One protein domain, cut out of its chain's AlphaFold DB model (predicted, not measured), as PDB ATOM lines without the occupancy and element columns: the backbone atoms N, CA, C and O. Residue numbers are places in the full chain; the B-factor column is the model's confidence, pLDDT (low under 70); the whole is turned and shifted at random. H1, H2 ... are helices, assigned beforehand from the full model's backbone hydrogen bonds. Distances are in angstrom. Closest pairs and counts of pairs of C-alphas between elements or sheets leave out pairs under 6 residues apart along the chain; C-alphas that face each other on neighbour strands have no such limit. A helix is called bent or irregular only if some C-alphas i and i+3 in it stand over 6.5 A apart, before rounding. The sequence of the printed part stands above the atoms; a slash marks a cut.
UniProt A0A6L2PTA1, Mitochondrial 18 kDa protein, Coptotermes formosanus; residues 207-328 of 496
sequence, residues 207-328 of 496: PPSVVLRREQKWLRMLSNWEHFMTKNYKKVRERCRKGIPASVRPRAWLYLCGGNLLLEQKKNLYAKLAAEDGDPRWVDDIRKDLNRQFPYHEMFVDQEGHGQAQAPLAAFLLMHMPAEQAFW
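This is residues 207 to 328 of the 496 residues of the protein "Mitochondrial 18 kDa protein" of Coptotermes formosanus (UniProt A0A6L2PTA1). Short helices are strung along an open U that is flat and loosely filled: H1 to H4 make one arm, with H1 and H4 side by side, H5 and H6 run along the base, and H7 makes the other arm. From H7 the chain loops out and folds back into the space between the arms, where H8 and H9 lie, H9 packing on H5 near the base. The printed part has 122 residues with nine named helices, H1 to H9 in order, and no named strand; the class is all helix. It is loose, with a radius of gyration of the C-alphas of 17.9 A, and spans 47 by 36 by 20 A.

Find C-alpha 208 at (1.813, -5.790, -59.636); from there H1, residues 208 to 222, runs 20.8 A to C-alpha 222 at (-9.929, 5.698, -46.830). Next come H2, residues 225 to 230, and H3, residues 233 to 242, 14.2 A long. H4, residues 246 to 257, is 16.8 A long and irregular: C-alphas 247 and 250 are 7.3 A apart. Read on through H5, residues 259 to 265, and H6, residues 269 to 275, to H7, residues 280 to 290, 15.0 A long. After residues 291 to 311 look for H8, residues 312 to 318, and H9, residues 323 to 328, which ends at C-alpha 328 at (0.266, 12.177, -34.289).

Start at H1, which touches H4 at a shallow tilt of 24 degrees, the same way; their closest C-alphas, Glu 215 and Val 248, are 6.6 A apart. H2 and H3 only just touch, with 3 pairs of C-alphas within 8 A, and only at the corner by their link; the closest are Phe 228 and Val 236, 6.8 A. H1 and H3 are near each other. Look next at H9: it touches H5, about perpendicular at 89 degrees, with C-alphas 259 and 328 closest at 4.6 A. H9 also touches H8 at a steep tilt of 60 degrees, opposite ways, with C-alphas 317 and 326 closest at 5.2 A. H6 and H9 are close but not clearly touching, Tyr 270 to Glu 324 at 6.3 A between C-alphas. H7 touches no helix. In H1, H2, H3, H5, H6, H7, H8 and H9 every O i to N i+4 pair is within hydrogen-bond range; in H4, 6 of 8 are.

The C-alphas farthest apart, those of Lys 231 and Glu 304, are 51.8 A apart. The printed part has no cut. The link from H7 to H8 is long, 21 residues; the other links are tight. Residues 275 to 284, of which 280 to 284 belong to H7, stand free. Mean pLDDT of the printed part is 80.9, and residues 288 to 312 are under 70.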
ATOM      1  N   PRO A 207       2.119 -10.347 -58.045       82.50
ATOM      2  CA  PRO A 207       2.004  -9.651 -59.322       82.50
ATOM      3  C   PRO A 207       1.544  -8.196 -59.133       82.50
ATOM      4  O   PRO A 207       0.573  -7.976 -58.394       82.50
ATOM      5  N   PRO A 208       2.151  -7.206 -59.818       83.00
ATOM      6  CA  PRO A 208       1.813  -5.790 -59.636       83.00
ATOM      7  C   PRO A 208       0.313  -5.496 -59.791       83.00
ATOM      8  O   PRO A 208      -0.272  -4.741 -59.019       83.00
ATOM      9  N   SER A 209      -0.367  -6.196 -60.704       83.38
ATOM     10  CA  SER A 209      -1.819  -6.086 -60.907       83.38
ATOM     11  C   SER A 209      -2.655  -6.505 -59.688       83.38
ATOM     12  O   SER A 209      -3.785  -6.048 -59.499       83.38
ATOM     13  N   VAL A 210      -2.148  -7.407 -58.846       84.94
ATOM     14  CA  VAL A 210      -2.791  -7.801 -57.586       84.94
ATOM     15  C   VAL A 210      -2.556  -6.727 -56.526       84.94
ATOM     16  O   VAL A 210      -3.495  -6.408 -55.792       84.94
ATOM     17  N   VAL A 211      -1.352  -6.152 -56.467       83.12
ATOM     18  CA  VAL A 211      -1.008  -5.052 -55.551       83.12
ATOM     19  C   VAL A 211      -1.880  -3.830 -55.844       83.12
ATOM     20  O   VAL A 211      -2.631  -3.413 -54.961       83.12
ATOM     21  N   LEU A 212      -1.938  -3.376 -57.099       87.31
ATOM     22  CA  LEU A 212      -2.773  -2.248 -57.535       87.31
ATOM     23  C   LEU A 212      -4.258  -2.452 -57.195       87.31
ATOM     24  O   LEU A 212      -4.923  -1.571 -56.647       87.31
ATOM     25  N   ARG A 213      -4.802  -3.655 -57.434       90.38
ATOM     26  CA  ARG A 213      -6.194  -3.981 -57.063       90.38
ATOM     27  C   ARG A 213      -6.429  -3.929 -55.552       90.38
ATOM     28  O   ARG A 213      -7.549  -3.642 -55.117       90.38
ATOM     29  N   ARG A 214      -5.428  -4.266 -54.732       89.62
ATOM     30  CA  ARG A 214      -5.508  -4.152 -53.264       89.62
ATOM     31  C   ARG A 214      -5.426  -2.687 -52.834       89.62
ATOM     32  O   ARG A 214      -6.212  -2.285 -51.980       89.62
ATOM     33  N   GLU A 215      -4.562  -1.895 -53.452       93.12
ATOM     34  CA  GLU A 215      -4.412  -0.459 -53.192       93.12
ATOM     35  C   GLU A 215      -5.687   0.317 -53.512       93.12
ATOM     36  O   GLU A 215      -6.219   0.994 -52.639       93.12
ATOM     37  N   GLN A 216      -6.266   0.134 -54.702       93.31
ATOM     38  CA  GLN A 216      -7.531   0.773 -55.091       93.31
ATOM     39  C   GLN A 216      -8.655   0.486 -54.085       93.31
ATOM     40  O   GLN A 216      -9.443   1.360 -53.717       93.31
ATOM     41  N   LYS A 217      -8.711  -0.753 -53.583       94.31
ATOM     42  CA  LYS A 217      -9.662  -1.162 -52.547       94.31
ATOM     43  C   LYS A 217      -9.437  -0.414 -51.231       94.31
ATOM     44  O   LYS A 217     -10.432  -0.088 -50.580       94.31
ATOM     45  N   TRP A 218      -8.188  -0.181 -50.835       94.56
ATOM     46  CA  TRP A 218      -7.819   0.592 -49.646       94.56
ATOM     47  C   TRP A 218      -8.104   2.081 -49.816       94.56
ATOM     48  O   TRP A 218      -8.738   2.669 -48.945       94.56
ATOM     49  N   LEU A 219      -7.747   2.670 -50.956       95.38
ATOM     50  CA  LEU A 219      -8.040   4.071 -51.264       95.38
ATOM     51  C   LEU A 219      -9.547   4.357 -51.200       95.38
ATOM     52  O   LEU A 219      -9.957   5.315 -50.551       95.38
ATOM     53  N   ARG A 220     -10.385   3.462 -51.749       96.00
ATOM     54  CA  ARG A 220     -11.854   3.552 -51.638       96.00
ATOM     55  C   ARG A 220     -12.367   3.475 -50.194       96.00
ATOM     56  O   ARG A 220     -13.417   4.040 -49.884       96.00
ATOM     57  N   MET A 221     -11.689   2.724 -49.323       95.06
ATOM     58  CA  MET A 221     -12.048   2.693 -47.902       95.06
ATOM     59  C   MET A 221     -11.665   3.990 -47.207       95.06
ATOM     60  O   MET A 221     -12.474   4.522 -46.457       95.06
ATOM     61  N   LEU A 222     -10.451   4.484 -47.453       93.00
ATOM     62  CA  LEU A 222      -9.929   5.698 -46.830       93.00
ATOM     63  C   LEU A 222     -10.733   6.933 -47.243       93.00
ATOM     64  O   LEU A 222     -10.978   7.795 -46.410       93.00
ATOM     65  N   SER A 223     -11.227   6.989 -48.485       94.69
ATOM     66  CA  SER A 223     -12.118   8.065 -48.932       94.69
ATOM     67  C   SER A 223     -13.491   8.054 -48.245       94.69
ATOM     68  O   SER A 223     -14.187   9.056 -48.273       94.69
ATOM     69  N   ASN A 224     -13.899   6.926 -47.653       93.62
ATOM     70  CA  ASN A 224     -15.194   6.741 -46.987       93.62
ATOM     71  C   ASN A 224     -15.003   6.210 -45.558       93.62
ATOM     72  O   ASN A 224     -15.733   5.320 -45.106       93.62
ATOM     73  N   TRP A 225     -13.969   6.696 -44.869       91.50
ATOM     74  CA  TRP A 225     -13.457   6.065 -43.655       91.50
ATOM     75  C   TRP A 225     -14.503   5.909 -42.549       91.50
ATOM     76  O   TRP A 225     -14.643   4.821 -41.991       91.50
ATOM     77  N   GLU A 226     -15.284   6.955 -42.282       87.62
ATOM     78  CA  GLU A 226     -16.318   6.954 -41.243       87.62
ATOM     79  C   GLU A 226     -17.352   5.841 -41.463       87.62
ATOM     80  O   GLU A 226     -17.656   5.066 -40.552       87.62
ATOM     81  N   HIS A 227     -17.838   5.685 -42.698       88.56
ATOM     82  CA  HIS A 227     -18.761   4.613 -43.056       88.56
ATOM     83  C   HIS A 227     -18.133   3.231 -42.828       88.56
ATOM     84  O   HIS A 227     -18.773   2.323 -42.291       88.56
ATOM     85  N   PHE A 228     -16.865   3.051 -43.211       88.06
ATOM     86  CA  PHE A 228     -16.184   1.775 -43.018       88.06
ATOM     87  C   PHE A 228     -15.938   1.450 -41.548       88.06
ATOM     88  O   PHE A 228     -16.114   0.299 -41.166       88.06
ATOM     89  N   MET A 229     -15.606   2.431 -40.715       85.50
ATOM     90  CA  MET A 229     -15.388   2.208 -39.286       85.50
ATOM     91  C   MET A 229     -16.688   1.983 -38.510       85.50
ATOM     92  O   MET A 229     -16.697   1.199 -37.566       85.50
ATOM     93  N   THR A 230     -17.799   2.600 -38.924       83.06
ATOM     94  CA  THR A 230     -19.094   2.479 -38.227       83.06
ATOM     95  C   THR A 230     -19.946   1.307 -38.716       83.06
ATOM     96  O   THR A 230     -20.561   0.612 -37.909       83.06
ATOM     97  N   LYS A 231     -20.007   1.066 -40.033       87.62
ATOM     98  CA  LYS A 231     -20.899   0.061 -40.644       87.62
ATOM     99  C   LYS A 231     -20.167  -1.178 -41.147       87.62
ATOM    100  O   LYS A 231     -20.724  -2.268 -41.097       87.62
ATOM    101  N   ASN A 232     -18.916  -1.038 -41.590       91.31
ATOM    102  CA  ASN A 232     -18.171  -2.113 -42.255       91.31
ATOM    103  C   ASN A 232     -16.837  -2.463 -41.570       91.31
ATOM    104  O   ASN A 232     -15.905  -2.930 -42.233       91.31
ATOM    105  N   TYR A 233     -16.740  -2.313 -40.242       89.94
ATOM    106  CA  TYR A 233     -15.491  -2.538 -39.499       89.94
ATOM    107  C   TYR A 233     -14.945  -3.960 -39.691       89.94
ATOM    108  O   TYR A 233     -13.740  -4.162 -39.837       89.94
ATOM    109  N   LYS A 234     -15.831  -4.961 -39.806       91.50
ATOM    110  CA  LYS A 234     -15.442  -6.346 -40.126       91.50
ATOM    111  C   LYS A 234     -14.620  -6.426 -41.418       91.50
ATOM    112  O   LYS A 234     -13.664  -7.196 -41.478       91.50
ATOM    113  N   LYS A 235     -14.952  -5.611 -42.428       93.19
ATOM    114  CA  LYS A 235     -14.220  -5.552 -43.700       93.19
ATOM    115  C   LYS A 235     -12.857  -4.888 -43.547       93.19
ATOM    116  O   LYS A 235     -11.898  -5.365 -44.154       93.19
ATOM    117  N   VAL A 236     -12.774  -3.828 -42.740       91.38
ATOM    118  CA  VAL A 236     -11.504  -3.173 -42.384       91.38
ATOM    119  C   VAL A 236     -10.578  -4.194 -41.734       91.38
ATOM    120  O   VAL A 236      -9.500  -4.473 -42.252       91.38
ATOM    121  N   ARG A 237     -11.066  -4.857 -40.683       92.62
ATOM    122  CA  ARG A 237     -10.342  -5.890 -39.941       92.62
ATOM    123  C   ARG A 237      -9.866  -7.039 -40.830       92.62
ATOM    124  O   ARG A 237      -8.707  -7.432 -40.756       92.62
ATOM    125  N   GLU A 238     -10.735  -7.570 -41.692       93.50
ATOM    126  CA  GLU A 238     -10.373  -8.630 -42.647       93.50
ATOM    127  C   GLU A 238      -9.225  -8.191 -43.571       93.50
ATOM    128  O   GLU A 238      -8.316  -8.970 -43.855       93.50
ATOM    129  N   ARG A 239      -9.243  -6.936 -44.034       93.38
ATOM    130  CA  ARG A 239      -8.199  -6.397 -44.912       93.38
ATOM    131  C   ARG A 239      -6.889  -6.145 -44.169       93.38
ATOM    132  O   ARG A 239      -5.854  -6.502 -44.717       93.38
ATOM    133  N   CYS A 240      -6.915  -5.655 -42.930       94.31
ATOM    134  CA  CYS A 240      -5.715  -5.552 -42.087       94.31
ATOM    135  C   CYS A 240      -5.057  -6.927 -41.869       94.31
ATOM    136  O   CYS A 240      -3.848  -7.091 -42.035       94.31
ATOM    137  N   ARG A 241      -5.871  -7.958 -41.600       91.81
ATOM    138  CA  ARG A 241      -5.394  -9.346 -41.464       91.81
ATOM    139  C   ARG A 241      -4.821  -9.928 -42.748       91.81
ATOM    140  O   ARG A 241      -3.929 -10.760 -42.660       91.81
ATOM    141  N   LYS A 242      -5.296  -9.500 -43.922       89.94
ATOM    142  CA  LYS A 242      -4.727  -9.874 -45.233       89.94
ATOM    143  C   LYS A 242      -3.472  -9.082 -45.597       89.94
ATOM    144  O   LYS A 242      -2.637  -9.594 -46.332       89.94
ATOM    145  N   GLY A 243      -3.356  -7.866 -45.077       91.38
ATOM    146  CA  GLY A 243      -2.209  -6.986 -45.237       91.38
ATOM    147  C   GLY A 243      -2.495  -5.722 -46.003       91.38
ATOM    148  O   GLY A 243      -3.209  -5.708 -47.011       91.38
ATOM    149  N   ILE A 244      -1.934  -4.643 -45.467       93.44
ATOM    150  CA  ILE A 244      -2.009  -3.318 -46.052       93.44
ATOM    151  C   ILE A 244      -0.862  -3.200 -47.061       93.44
ATOM    152  O   ILE A 244       0.278  -3.484 -46.692       93.44
ATOM    153  N   PRO A 245      -1.120  -2.838 -48.331       91.94
ATOM    154  CA  PRO A 245      -0.056  -2.563 -49.293       91.94
ATOM    155  C   PRO A 245       0.878  -1.459 -48.790       91.94
ATOM    156  O   PRO A 245       0.422  -0.512 -48.150       91.94
ATOM    157  N   ALA A 246       2.172  -1.569 -49.096       87.88
ATOM    158  CA  ALA A 246       3.189  -0.662 -48.566       87.88
ATOM    159  C   ALA A 246       2.919   0.813 -48.906       87.88
ATOM    160  O   ALA A 246       3.002   1.659 -48.025       87.88
ATOM    161  N   SER A 247       2.483   1.093 -50.134       87.56
ATOM    162  CA  SER A 247       2.165   2.440 -50.637       87.56
ATOM    163  C   SER A 247       1.053   3.161 -49.861       87.56
ATOM    164  O   SER A 247       1.077   4.379 -49.717       87.56
ATOM    165  N   VAL A 248       0.066   2.424 -49.340       93.56
ATOM    166  CA  VAL A 248      -1.086   2.998 -48.618       93.56
ATOM    167  C   VAL A 248      -0.972   2.846 -47.105       93.56
ATOM    168  O   VAL A 248      -1.782   3.417 -46.373       93.56
ATOM    169  N   ARG A 249       0.019   2.086 -46.627       95.19
ATOM    170  CA  ARG A 249       0.240   1.795 -45.209       95.19
ATOM    171  C   ARG A 249       0.404   3.048 -44.347       95.19
ATOM    172  O   ARG A 249      -0.322   3.120 -43.358       95.19
ATOM    173  N   PRO A 250       1.220   4.056 -44.718       94.50
ATOM    174  CA  PRO A 250       1.396   5.263 -43.906       94.50
ATOM    175  C   PRO A 250       0.065   5.959 -43.612       94.50
ATOM    176  O   PRO A 250      -0.304   6.207 -42.464       94.50
ATOM    177  N   ARG A 251      -0.729   6.159 -44.670       94.94
ATOM    178  CA  ARG A 251      -2.051   6.774 -44.583       94.94
ATOM    179  C   ARG A 251      -3.041   5.891 -43.827       94.94
ATOM    180  O   ARG A 251      -3.797   6.391 -43.003       94.94
ATOM    181  N   ALA A 252      -3.056   4.585 -44.080       96.44
ATOM    182  CA  ALA A 252      -3.961   3.670 -43.393       96.44
ATOM    183  C   ALA A 252      -3.678   3.601 -41.887       96.44
ATOM    184  O   ALA A 252      -4.614   3.628 -41.093       96.44
ATOM    185  N   TRP A 253      -2.409   3.557 -41.483       97.50
ATOM    186  CA  TRP A 253      -2.006   3.552 -40.079       97.50
ATOM    187  C   TRP A 253      -2.416   4.833 -39.357       97.50
ATOM    188  O   TRP A 253      -3.023   4.736 -38.290       97.50
ATOM    189  N   LEU A 254      -2.203   5.998 -39.978       94.88
ATOM    190  CA  LEU A 254      -2.640   7.296 -39.451       94.88
ATOM    191  C   LEU A 254      -4.157   7.343 -39.186       94.88
ATOM    192  O   LEU A 254      -4.613   7.908 -38.189       94.88
ATOM    193  N   TYR A 255      -4.949   6.709 -40.051       94.06
ATOM    194  CA  TYR A 255      -6.401   6.601 -39.897       94.06
ATOM    195  C   TYR A 255      -6.816   5.556 -38.846       94.06
ATOM    196  O   TYR A 255      -7.754   5.789 -38.085       94.06
ATOM    197  N   LEU A 256      -6.126   4.411 -38.786       94.81
ATOM    198  CA  LEU A 256      -6.421   3.308 -37.862       94.81
ATOM    199  C   LEU A 256      -6.138   3.668 -36.399       94.81
ATOM    200  O   LEU A 256      -6.943   3.350 -35.520       94.81
ATOM    201  N   CYS A 257      -5.015   4.338 -36.121       92.44
ATOM    202  CA  CYS A 257      -4.716   4.794 -34.763       92.44
ATOM    203  C   CYS A 257      -5.670   5.919 -34.331       92.44
ATOM    204  O   CYS A 257      -6.146   5.915 -33.194       92.44
ATOM    205  N   GLY A 258      -6.059   6.788 -35.271       88.12
ATOM    206  CA  GLY A 258      -6.826   8.007 -35.015       88.12
ATOM    207  C   GLY A 258      -5.964   9.272 -35.039       88.12
ATOM    208  O   GLY A 258      -6.470  10.356 -34.764       88.12
ATOM    209  N   GLY A 259      -4.685   9.159 -35.408       88.31
ATOM    210  CA  GLY A 259      -3.779  10.295 -35.570       88.31
ATOM    211  C   GLY A 259      -4.270  11.303 -36.612       88.31
ATOM    212  O   GLY A 259      -4.107  12.499 -36.400       88.31
ATOM    213  N   ASN A 260      -4.967  10.859 -37.670       90.81
ATOM    214  CA  ASN A 260      -5.569  11.770 -38.656       90.81
ATOM    215  C   ASN A 260      -6.555  12.753 -38.002       90.81
ATOM    216  O   ASN A 260      -6.541  13.940 -38.304       90.81
ATOM    217  N   LEU A 261      -7.378  12.264 -37.068       88.75
ATOM    218  CA  LEU A 261      -8.341  13.094 -36.347       88.75
ATOM    219  C   LEU A 261      -7.629  14.123 -35.457       88.75
ATOM    220  O   LEU A 261      -8.030  15.282 -35.417       88.75
ATOM    221  N   LEU A 262      -6.560  13.715 -34.765       87.69
ATOM    222  CA  LEU A 262      -5.775  14.619 -33.917       87.69
ATOM    223  C   LEU A 262      -5.073  15.705 -34.739       87.69
ATOM    224  O   LEU A 262      -5.095  16.871 -34.347       87.69
ATOM    225  N   LEU A 263      -4.509  15.329 -35.889       88.88
ATOM    226  CA  LEU A 263      -3.874  16.241 -36.837       88.88
ATOM    227  C   LEU A 263      -4.871  17.298 -37.333       88.88
ATOM    228  O   LEU A 263      -4.584  18.493 -37.292       88.88
ATOM    229  N   GLU A 264      -6.073  16.877 -37.736       89.88
ATOM    230  CA  GLU A 264      -7.131  17.785 -38.196       89.88
ATOM    231  C   GLU A 264      -7.649  18.713 -37.088       89.88
ATOM    232  O   GLU A 264      -7.930  19.885 -37.351       89.88
ATOM    233  N   GLN A 265      -7.758  18.211 -35.855       91.25
ATOM    234  CA  GLN A 265      -8.247  18.972 -34.702       91.25
ATOM    235  C   GLN A 265      -7.221  19.974 -34.160       91.25
ATOM    236  O   GLN A 265      -7.600  21.046 -33.690       91.25
ATOM    237  N   LYS A 266      -5.927  19.637 -34.192       91.00
ATOM    238  CA  LYS A 266      -4.845  20.408 -33.557       91.00
ATOM    239  C   LYS A 266      -3.842  20.931 -34.586       91.00
ATOM    240  O   LYS A 266      -2.629  20.776 -34.432       91.00
ATOM    241  N   LYS A 267      -4.356  21.593 -35.626       90.31
ATOM    242  CA  LYS A 267      -3.539  22.193 -36.691       90.31
ATOM    243  C   LYS A 267      -2.468  23.124 -36.122       90.31
ATOM    244  O   LYS A 267      -2.728  23.889 -35.191       90.31
ATOM    245  N   ASN A 268      -1.274  23.074 -36.708       90.56
ATOM    246  CA  ASN A 268      -0.094  23.860 -36.331       90.56
ATOM    247  C   ASN A 268       0.457  23.589 -34.923       90.56
ATOM    248  O   ASN A 268       1.459  24.199 -34.556       90.56
ATOM    249  N   LEU A 269      -0.148  22.706 -34.117       88.00
ATOM    250  CA  LEU A 269       0.390  22.407 -32.790       88.00
ATOM    251  C   LEU A 269       1.749  21.714 -32.900       88.00
ATOM    252  O   LEU A 269       2.658  22.076 -32.168       88.00
ATOM    253  N   TYR A 270       1.901  20.786 -33.845       87.06
ATOM    254  CA  TYR A 270       3.185  20.149 -34.120       87.06
ATOM    255  C   TYR A 270       4.277  21.184 -34.416       87.06
ATOM    256  O   TYR A 270       5.300  21.199 -33.745       87.06
ATOM    257  N   ALA A 271       4.027  22.096 -35.361       88.75
ATOM    258  CA  ALA A 271       4.991  23.126 -35.740       88.75
ATOM    259  C   ALA A 271       5.355  24.053 -34.567       88.75
ATOM    260  O   ALA A 271       6.515  24.416 -34.412       88.75
ATOM    261  N   LYS A 272       4.378  24.399 -33.716       89.88
ATOM    262  CA  LYS A 272       4.621  25.188 -32.499       89.88
ATOM    263  C   LYS A 272       5.523  24.448 -31.517       89.88
ATOM    264  O   LYS A 272       6.518  25.006 -31.088       89.88
ATOM    265  N   LEU A 273       5.200  23.190 -31.219       85.00
ATOM    266  CA  LEU A 273       5.993  22.352 -30.319       85.00
ATOM    267  C   LEU A 273       7.399  22.090 -30.868       85.00
ATOM    268  O   LEU A 273       8.343  22.010 -30.098       85.00
ATOM    269  N   ALA A 274       7.534  21.981 -32.191       83.38
ATOM    270  CA  ALA A 274       8.816  21.832 -32.870       83.38
ATOM    271  C   ALA A 274       9.707  23.072 -32.802       83.38
ATOM    272  O   ALA A 274      10.923  22.932 -32.835       83.38
ATOM    273  N   ALA A 275       9.109  24.257 -32.694       87.12
ATOM    274  CA  ALA A 275       9.832  25.512 -32.544       87.12
ATOM    275  C   ALA A 275      10.168  25.848 -31.080       87.12
ATOM    276  O   ALA A 275      10.950  26.764 -30.835       87.12
ATOM    277  N   GLU A 276       9.557  25.166 -30.108       86.56
ATOM    278  CA  GLU A 276       9.844  25.364 -28.687       86.56
ATOM    279  C   GLU A 276      11.142  24.651 -28.288       86.56
ATOM    280  O   GLU A 276      11.405  23.518 -28.694       86.56
ATOM    281  N   ASP A 277      11.938  25.302 -27.436       81.19
ATOM    282  CA  ASP A 277      13.138  24.684 -26.887       81.19
ATOM    283  C   ASP A 277      12.774  23.466 -26.036       81.19
ATOM    284  O   ASP A 277      11.993  23.530 -25.078       81.19
ATOM    285  N   GLY A 278      13.405  22.344 -26.365       72.94
ATOM    286  CA  GLY A 278      13.310  21.140 -25.570       72.94
ATOM    287  C   GLY A 278      13.916  21.320 -24.183       72.94
ATOM    288  O   GLY A 278      14.946  21.967 -24.007       72.94
ATOM    289  N   ASP A 279      13.315  20.687 -23.179       78.44
ATOM    290  CA  ASP A 279      13.924  20.596 -21.853       78.44
ATOM    291  C   ASP A 279      15.272  19.847 -21.963       78.44
ATOM    292  O   ASP A 279      15.278  18.689 -22.402       78.44
ATOM    293  N   PRO A 280      16.401  20.468 -21.570       78.12
ATOM    294  CA  PRO A 280      17.738  19.926 -21.811       78.12
ATOM    295  C   PRO A 280      17.932  18.504 -21.287       78.12
ATOM    296  O   PRO A 280      18.596  17.697 -21.930       78.12
ATOM    297  N   ARG A 281      17.289  18.166 -20.161       75.25
ATOM    298  CA  ARG A 281      17.364  16.820 -19.584       75.25
ATOM    299  C   ARG A 281      16.879  15.762 -20.572       75.25
ATOM    300  O   ARG A 281      17.511  14.727 -20.735       75.25
ATOM    301  N   TRP A 282      15.750  16.032 -21.218       74.88
ATOM    302  CA  TRP A 282      15.165  15.111 -22.177       74.88
ATOM    303  C   TRP A 282      15.883  15.176 -23.520       74.88
ATOM    304  O   TRP A 282      16.059  14.138 -24.136       74.88
ATOM    305  N   VAL A 283      16.353  16.350 -23.953       73.81
ATOM    306  CA  VAL A 283      17.171  16.479 -25.175       73.81
ATOM    307  C   VAL A 283      18.406  15.579 -25.101       73.81
ATOM    308  O   VAL A 283      18.686  14.851 -26.053       73.81
ATOM    309  N   ASP A 284      19.122  15.594 -23.976       72.56
ATOM    310  CA  ASP A 284      20.337  14.795 -23.797       72.56
ATOM    311  C   ASP A 284      20.047  13.291 -23.777       72.56
ATOM    312  O   ASP A 284      20.774  12.514 -24.401       72.56
ATOM    313  N   ASP A 285      18.981  12.869 -23.092       70.06
ATOM    314  CA  ASP A 285      18.554  11.467 -23.071       70.06
ATOM    315  C   ASP A 285      18.114  11.004 -24.474       70.06
ATOM    316  O   ASP A 285      18.549   9.954 -24.948       70.06
ATOM    317  N   ILE A 286      17.358  11.838 -25.196       70.31
ATOM    318  CA  ILE A 286      16.924  11.575 -26.575       70.31
ATOM    319  C   ILE A 286      18.122  11.450 -27.522       70.31
ATOM    320  O   ILE A 286      18.159  10.530 -28.337       70.31
ATOM    321  N   ARG A 287      19.117  12.339 -27.417       70.12
ATOM    322  CA  ARG A 287      20.334  12.289 -28.247       70.12
ATOM    323  C   ARG A 287      21.124  11.006 -28.019       70.12
ATOM    324  O   ARG A 287      21.542  10.376 -28.984       70.12
ATOM    325  N   LYS A 288      21.285  10.584 -26.760       68.56
ATOM    326  CA  LYS A 288      21.953   9.313 -26.428       68.56
ATOM    327  C   LYS A 288      21.218   8.108 -27.010       68.56
ATOM    328  O   LYS A 288      21.865   7.127 -27.369       68.56
ATOM    329  N   ASP A 289      19.892   8.176 -27.094       65.69
ATOM    330  CA  ASP A 289      19.061   7.114 -27.658       65.69
ATOM    331  C   ASP A 289      18.956   7.153 -29.187       65.69
ATOM    332  O   ASP A 289      18.583   6.138 -29.778       65.69
ATOM    333  N   LEU A 290      19.280   8.277 -29.836       63.00
ATOM    334  CA  LEU A 290      19.189   8.441 -31.290       63.00
ATOM    335  C   LEU A 290      20.165   7.510 -32.021       63.00
ATOM    336  O   LEU A 290      19.729   6.701 -32.835       63.00
ATOM    337  N   ASN A 291      21.440   7.506 -31.619       53.41
ATOM    338  CA  ASN A 291      22.511   6.678 -32.213       53.41
ATOM    339  C   ASN A 291      22.343   5.168 -31.953       53.41
ATOM    340  O   ASN A 291      23.199   4.347 -32.274       53.41
ATOM    341  N   ARG A 292      21.245   4.787 -31.302       62.28
ATOM    342  CA  ARG A 292      20.944   3.419 -30.883       62.28
ATOM    343  C   ARG A 292      19.731   2.855 -31.624       62.28
ATOM    344  O   ARG A 292      19.469   1.655 -31.524       62.28
ATOM    345  N   GLN A 293      18.962   3.694 -32.327       59.38
ATOM    346  CA  GLN A 293      17.726   3.326 -33.028       59.38
ATOM    347  C   GLN A 293      18.043   2.760 -34.415       59.38
ATOM    348  O   GLN A 293      18.552   3.473 -35.261       59.38
ATOM    349  N   PHE A 294      17.717   1.484 -34.652       56.75
ATOM    350  CA  PHE A 294      17.958   0.791 -35.929       56.75
ATOM    351  C   PHE A 294      19.382   0.984 -36.493       56.75
ATOM    352  O   PHE A 294      19.538   1.461 -37.613       56.75
ATOM    353  N   PRO A 295      20.427   0.547 -35.765       57.19
ATOM    354  CA  PRO A 295      21.827   0.812 -36.124       57.19
ATOM    355  C   PRO A 295      22.264   0.196 -37.464       57.19
ATOM    356  O   PRO A 295      23.328   0.523 -37.969       57.19
ATOM    357  N   TYR A 296      21.459  -0.713 -38.020       59.47
ATOM    358  CA  TYR A 296      21.706  -1.378 -39.299       59.47
ATOM    359  C   TYR A 296      20.827  -0.847 -40.437       59.47
ATOM    360  O   TYR A 296      20.893  -1.392 -41.533       59.47
ATOM    361  N   HIS A 297      19.968   0.147 -40.193       63.47
ATOM    362  CA  HIS A 297      19.122   0.734 -41.227       63.47
ATOM    363  C   HIS A 297      19.819   1.951 -41.842       63.47
ATOM    364  O   HIS A 297      20.200   2.854 -41.105       63.47
ATOM    365  N   GLU A 298      19.890   2.038 -43.172       59.56
ATOM    366  CA  GLU A 298      20.591   3.100 -43.922       59.56
ATOM    367  C   GLU A 298      20.301   4.535 -43.428       59.56
ATOM    368  O   GLU A 298      21.226   5.311 -43.217       59.56
ATOM    369  N   MET A 299      19.035   4.868 -43.141       53.19
ATOM    370  CA  MET A 299      18.619   6.169 -42.586       53.19
ATOM    371  C   MET A 299      19.179   6.519 -41.195       53.19
ATOM    372  O   MET A 299      19.156   7.691 -40.826       53.19
ATOM    373  N   PHE A 300      19.623   5.540 -40.401       57.22
ATOM    374  CA  PHE A 300      19.996   5.718 -38.989       57.22
ATOM    375  C   PHE A 300      21.400   5.193 -38.650       57.22
ATOM    376  O   PHE A 300      21.788   5.205 -37.481       57.22
ATOM    377  N   VAL A 301      22.170   4.728 -39.641       54.31
ATOM    378  CA  VAL A 301      23.550   4.274 -39.423       54.31
ATOM    379  C   VAL A 301      24.445   5.483 -39.134       54.31
ATOM    380  O   VAL A 301      24.677   6.319 -40.009       54.31
ATOM    381  N   ASP A 302      24.972   5.558 -37.912       52.06
ATOM    382  CA  ASP A 302      26.072   6.458 -37.555       52.06
ATOM    383  C   ASP A 302      27.419   5.713 -37.648       52.06
ATOM    384  O   ASP A 302      27.473   4.494 -37.466       52.06
ATOM    385  N   GLN A 303      28.514   6.425 -37.943       42.75
ATOM    386  CA  GLN A 303      29.856   5.820 -38.087       42.75
ATOM    387  C   GLN A 303      30.398   5.267 -36.759       42.75
ATOM    388  O   GLN A 303      31.240   4.369 -36.752       42.75
ATOM    389  N   GLU A 304      29.883   5.761 -35.636       40.75
ATOM    390  CA  GLU A 304      30.212   5.298 -34.292       40.75
ATOM    391  C   GLU A 304      29.080   4.407 -33.779       40.75
ATOM    392  O   GLU A 304      28.148   4.838 -33.099       40.75
ATOM    393  N   GLY A 305      29.136   3.134 -34.170       44.09
ATOM    394  CA  GLY A 305      28.196   2.124 -33.712       44.09
ATOM    395  C   GLY A 305      28.153   1.987 -32.184       44.09
ATOM    396  O   GLY A 305      29.036   2.435 -31.459       44.09
ATOM    397  N   HIS A 306      27.137   1.251 -31.730       37.53
ATOM    398  CA  HIS A 306      26.927   0.707 -30.380       37.53
ATOM    399  C   HIS A 306      25.916   1.450 -29.486       37.53
ATOM    400  O   HIS A 306      26.230   2.323 -28.679       37.53
ATOM    401  N   GLY A 307      24.690   0.920 -29.474       36.62
ATOM    402  CA  GLY A 307      23.870   0.906 -28.267       36.62
ATOM    403  C   GLY A 307      22.512   0.233 -28.459       36.62
ATOM    404  O   GLY A 307      21.919   0.241 -29.533       36.62
ATOM    405  N   GLN A 308      22.018  -0.393 -27.394       37.28
ATOM    406  CA  GLN A 308      20.714  -1.047 -27.339       37.28
ATOM    407  C   GLN A 308      19.635   0.033 -27.091       37.28
ATOM    408  O   GLN A 308      19.566   0.589 -26.000       37.28
ATOM    409  N   ALA A 309      18.866   0.399 -28.128       42.53
ATOM    410  CA  ALA A 309      17.934   1.546 -28.117       42.53
ATOM    411  C   ALA A 309      16.730   1.450 -27.173       42.53
ATOM    412  O   ALA A 309      16.101   0.394 -27.068       42.53
ATOM    413  N   GLN A 310      16.304   2.616 -26.668       41.53
ATOM    414  CA  GLN A 310      15.087   2.789 -25.869       41.53
ATOM    415  C   GLN A 310      13.907   3.505 -26.577       41.53
ATOM    416  O   GLN A 310      12.841   3.587 -25.974       41.53
ATOM    417  N   ALA A 311      13.992   3.931 -27.854       54.88
ATOM    418  CA  ALA A 311      12.855   4.596 -28.538       54.88
ATOM    419  C   ALA A 311      12.576   4.159 -30.004       54.88
ATOM    420  O   ALA A 311      12.571   4.981 -30.916       54.88
ATOM    421  N   PRO A 312      12.270   2.877 -30.277       68.69
ATOM    422  CA  PRO A 312      12.069   2.387 -31.647       68.69
ATOM    423  C   PRO A 312      10.768   2.860 -32.320       68.69
ATOM    424  O   PRO A 312      10.683   2.826 -33.541       68.69
ATOM    425  N   LEU A 313       9.746   3.286 -31.562       81.31
ATOM    426  CA  LEU A 313       8.425   3.605 -32.126       81.31
ATOM    427  C   LEU A 313       8.444   4.844 -33.026       81.31
ATOM    428  O   LEU A 313       7.838   4.828 -34.093       81.31
ATOM    429  N   ALA A 314       9.130   5.909 -32.599       81.50
ATOM    430  CA  ALA A 314       9.210   7.152 -33.362       81.50
ATOM    431  C   ALA A 314       9.982   6.941 -34.671       81.50
ATOM    432  O   ALA A 314       9.452   7.244 -35.738       81.50
ATOM    433  N   ALA A 315      11.174   6.337 -34.598       80.31
ATOM    434  CA  ALA A 315      11.964   5.985 -35.777       80.31
ATOM    435  C   ALA A 315      11.186   5.073 -36.732       80.31
ATOM    436  O   ALA A 315      11.105   5.361 -37.921       80.31
ATOM    437  N   PHE A 316      10.526   4.034 -36.214       86.38
ATOM    438  CA  PHE A 316       9.715   3.128 -37.026       86.38
ATOM    439  C   PHE A 316       8.598   3.857 -37.784       86.38
ATOM    440  O   PHE A 316       8.356   3.582 -38.955       86.38
ATOM    441  N   LEU A 317       7.918   4.809 -37.142       88.25
ATOM    442  CA  LEU A 317       6.890   5.612 -37.805       88.25
ATOM    443  C   LEU A 317       7.495   6.556 -38.852       88.25
ATOM    444  O   LEU A 317       6.943   6.663 -39.944       88.25
ATOM    445  N   LEU A 318       8.630   7.191 -38.556       85.12
ATOM    446  CA  LEU A 318       9.334   8.094 -39.476       85.12
ATOM    447  C   LEU A 318       9.822   7.394 -40.746       85.12
ATOM    448  O   LEU A 318       9.802   7.996 -41.813       85.12
ATOM    449  N   MET A 319      10.169   6.108 -40.656       83.12
ATOM    450  CA  MET A 319      10.494   5.291 -41.830       83.12
ATOM    451  C   MET A 319       9.311   5.133 -42.798       83.12
ATOM    452  O   MET A 319       9.494   4.779 -43.960       83.12
ATOM    453  N   HIS A 320       8.082   5.368 -42.333       85.62
ATOM    454  CA  HIS A 320       6.874   5.196 -43.130       85.62
ATOM    455  C   HIS A 320       6.176   6.509 -43.481       85.62
ATOM    456  O   HIS A 320       5.461   6.549 -44.479       85.62
ATOM    457  N   MET A 321       6.310   7.567 -42.682       88.62
ATOM    458  CA  MET A 321       5.520   8.786 -42.865       88.62
ATOM    459  C   MET A 321       6.266  10.060 -42.449       88.62
ATOM    460  O   MET A 321       7.174   9.995 -41.623       88.62
ATOM    461  N   PRO A 322       5.845  11.236 -42.955       89.62
ATOM    462  CA  PRO A 322       6.416  12.516 -42.548       89.62
ATOM    463  C   PRO A 322       6.309  12.768 -41.040       89.62
ATOM    464  O   PRO A 322       5.372  12.304 -40.385       89.62
ATOM    465  N   ALA A 323       7.218  13.590 -40.516       85.50
ATOM    466  CA  ALA A 323       7.386  13.838 -39.085       85.50
ATOM    467  C   ALA A 323       6.103  14.236 -38.335       85.50
ATOM    468  O   ALA A 323       5.809  13.677 -37.280       85.50
ATOM    469  N   GLU A 324       5.284  15.132 -38.895       89.31
ATOM    470  CA  GLU A 324       4.020  15.538 -38.264       89.31
ATOM    471  C   GLU A 324       3.017  14.373 -38.165       89.31
ATOM    472  O   GLU A 324       2.350  14.196 -37.145       89.31
ATOM    473  N   GLN A 325       2.926  13.534 -39.200       90.56
ATOM    474  CA  GLN A 325       2.048  12.360 -39.184       90.56
ATOM    475  C   GLN A 325       2.565  11.303 -38.204       90.56
ATOM    476  O   GLN A 325       1.773  10.709 -37.467       90.56
ATOM    477  N   ALA A 326       3.887  11.104 -38.163       89.25
ATOM    478  CA  ALA A 326       4.544  10.192 -37.234       89.25
ATOM    479  C   ALA A 326       4.306  10.630 -35.783       89.25
ATOM    480  O   ALA A 326       3.935   9.802 -34.952       89.25
ATOM    481  N   PHE A 327       4.409  11.931 -35.499       88.88
ATOM    482  CA  PHE A 327       4.086  12.515 -34.198       88.88
ATOM    483  C   PHE A 327       2.652  12.191 -33.772       88.88
ATOM    484  O   PHE A 327       2.434  11.648 -32.690       88.88
ATOM    485  N   TRP A 328       1.664  12.446 -34.633       91.56
ATOM    486  CA  TRP A 328       0.266  12.177 -34.289       91.56
ATOM    487  C   TRP A 328      -0.057  10.687 -34.176       91.56
ATOM    488  O   TRP A 328      -0.871  10.302 -33.332       91.56
TER     489      TRP A 328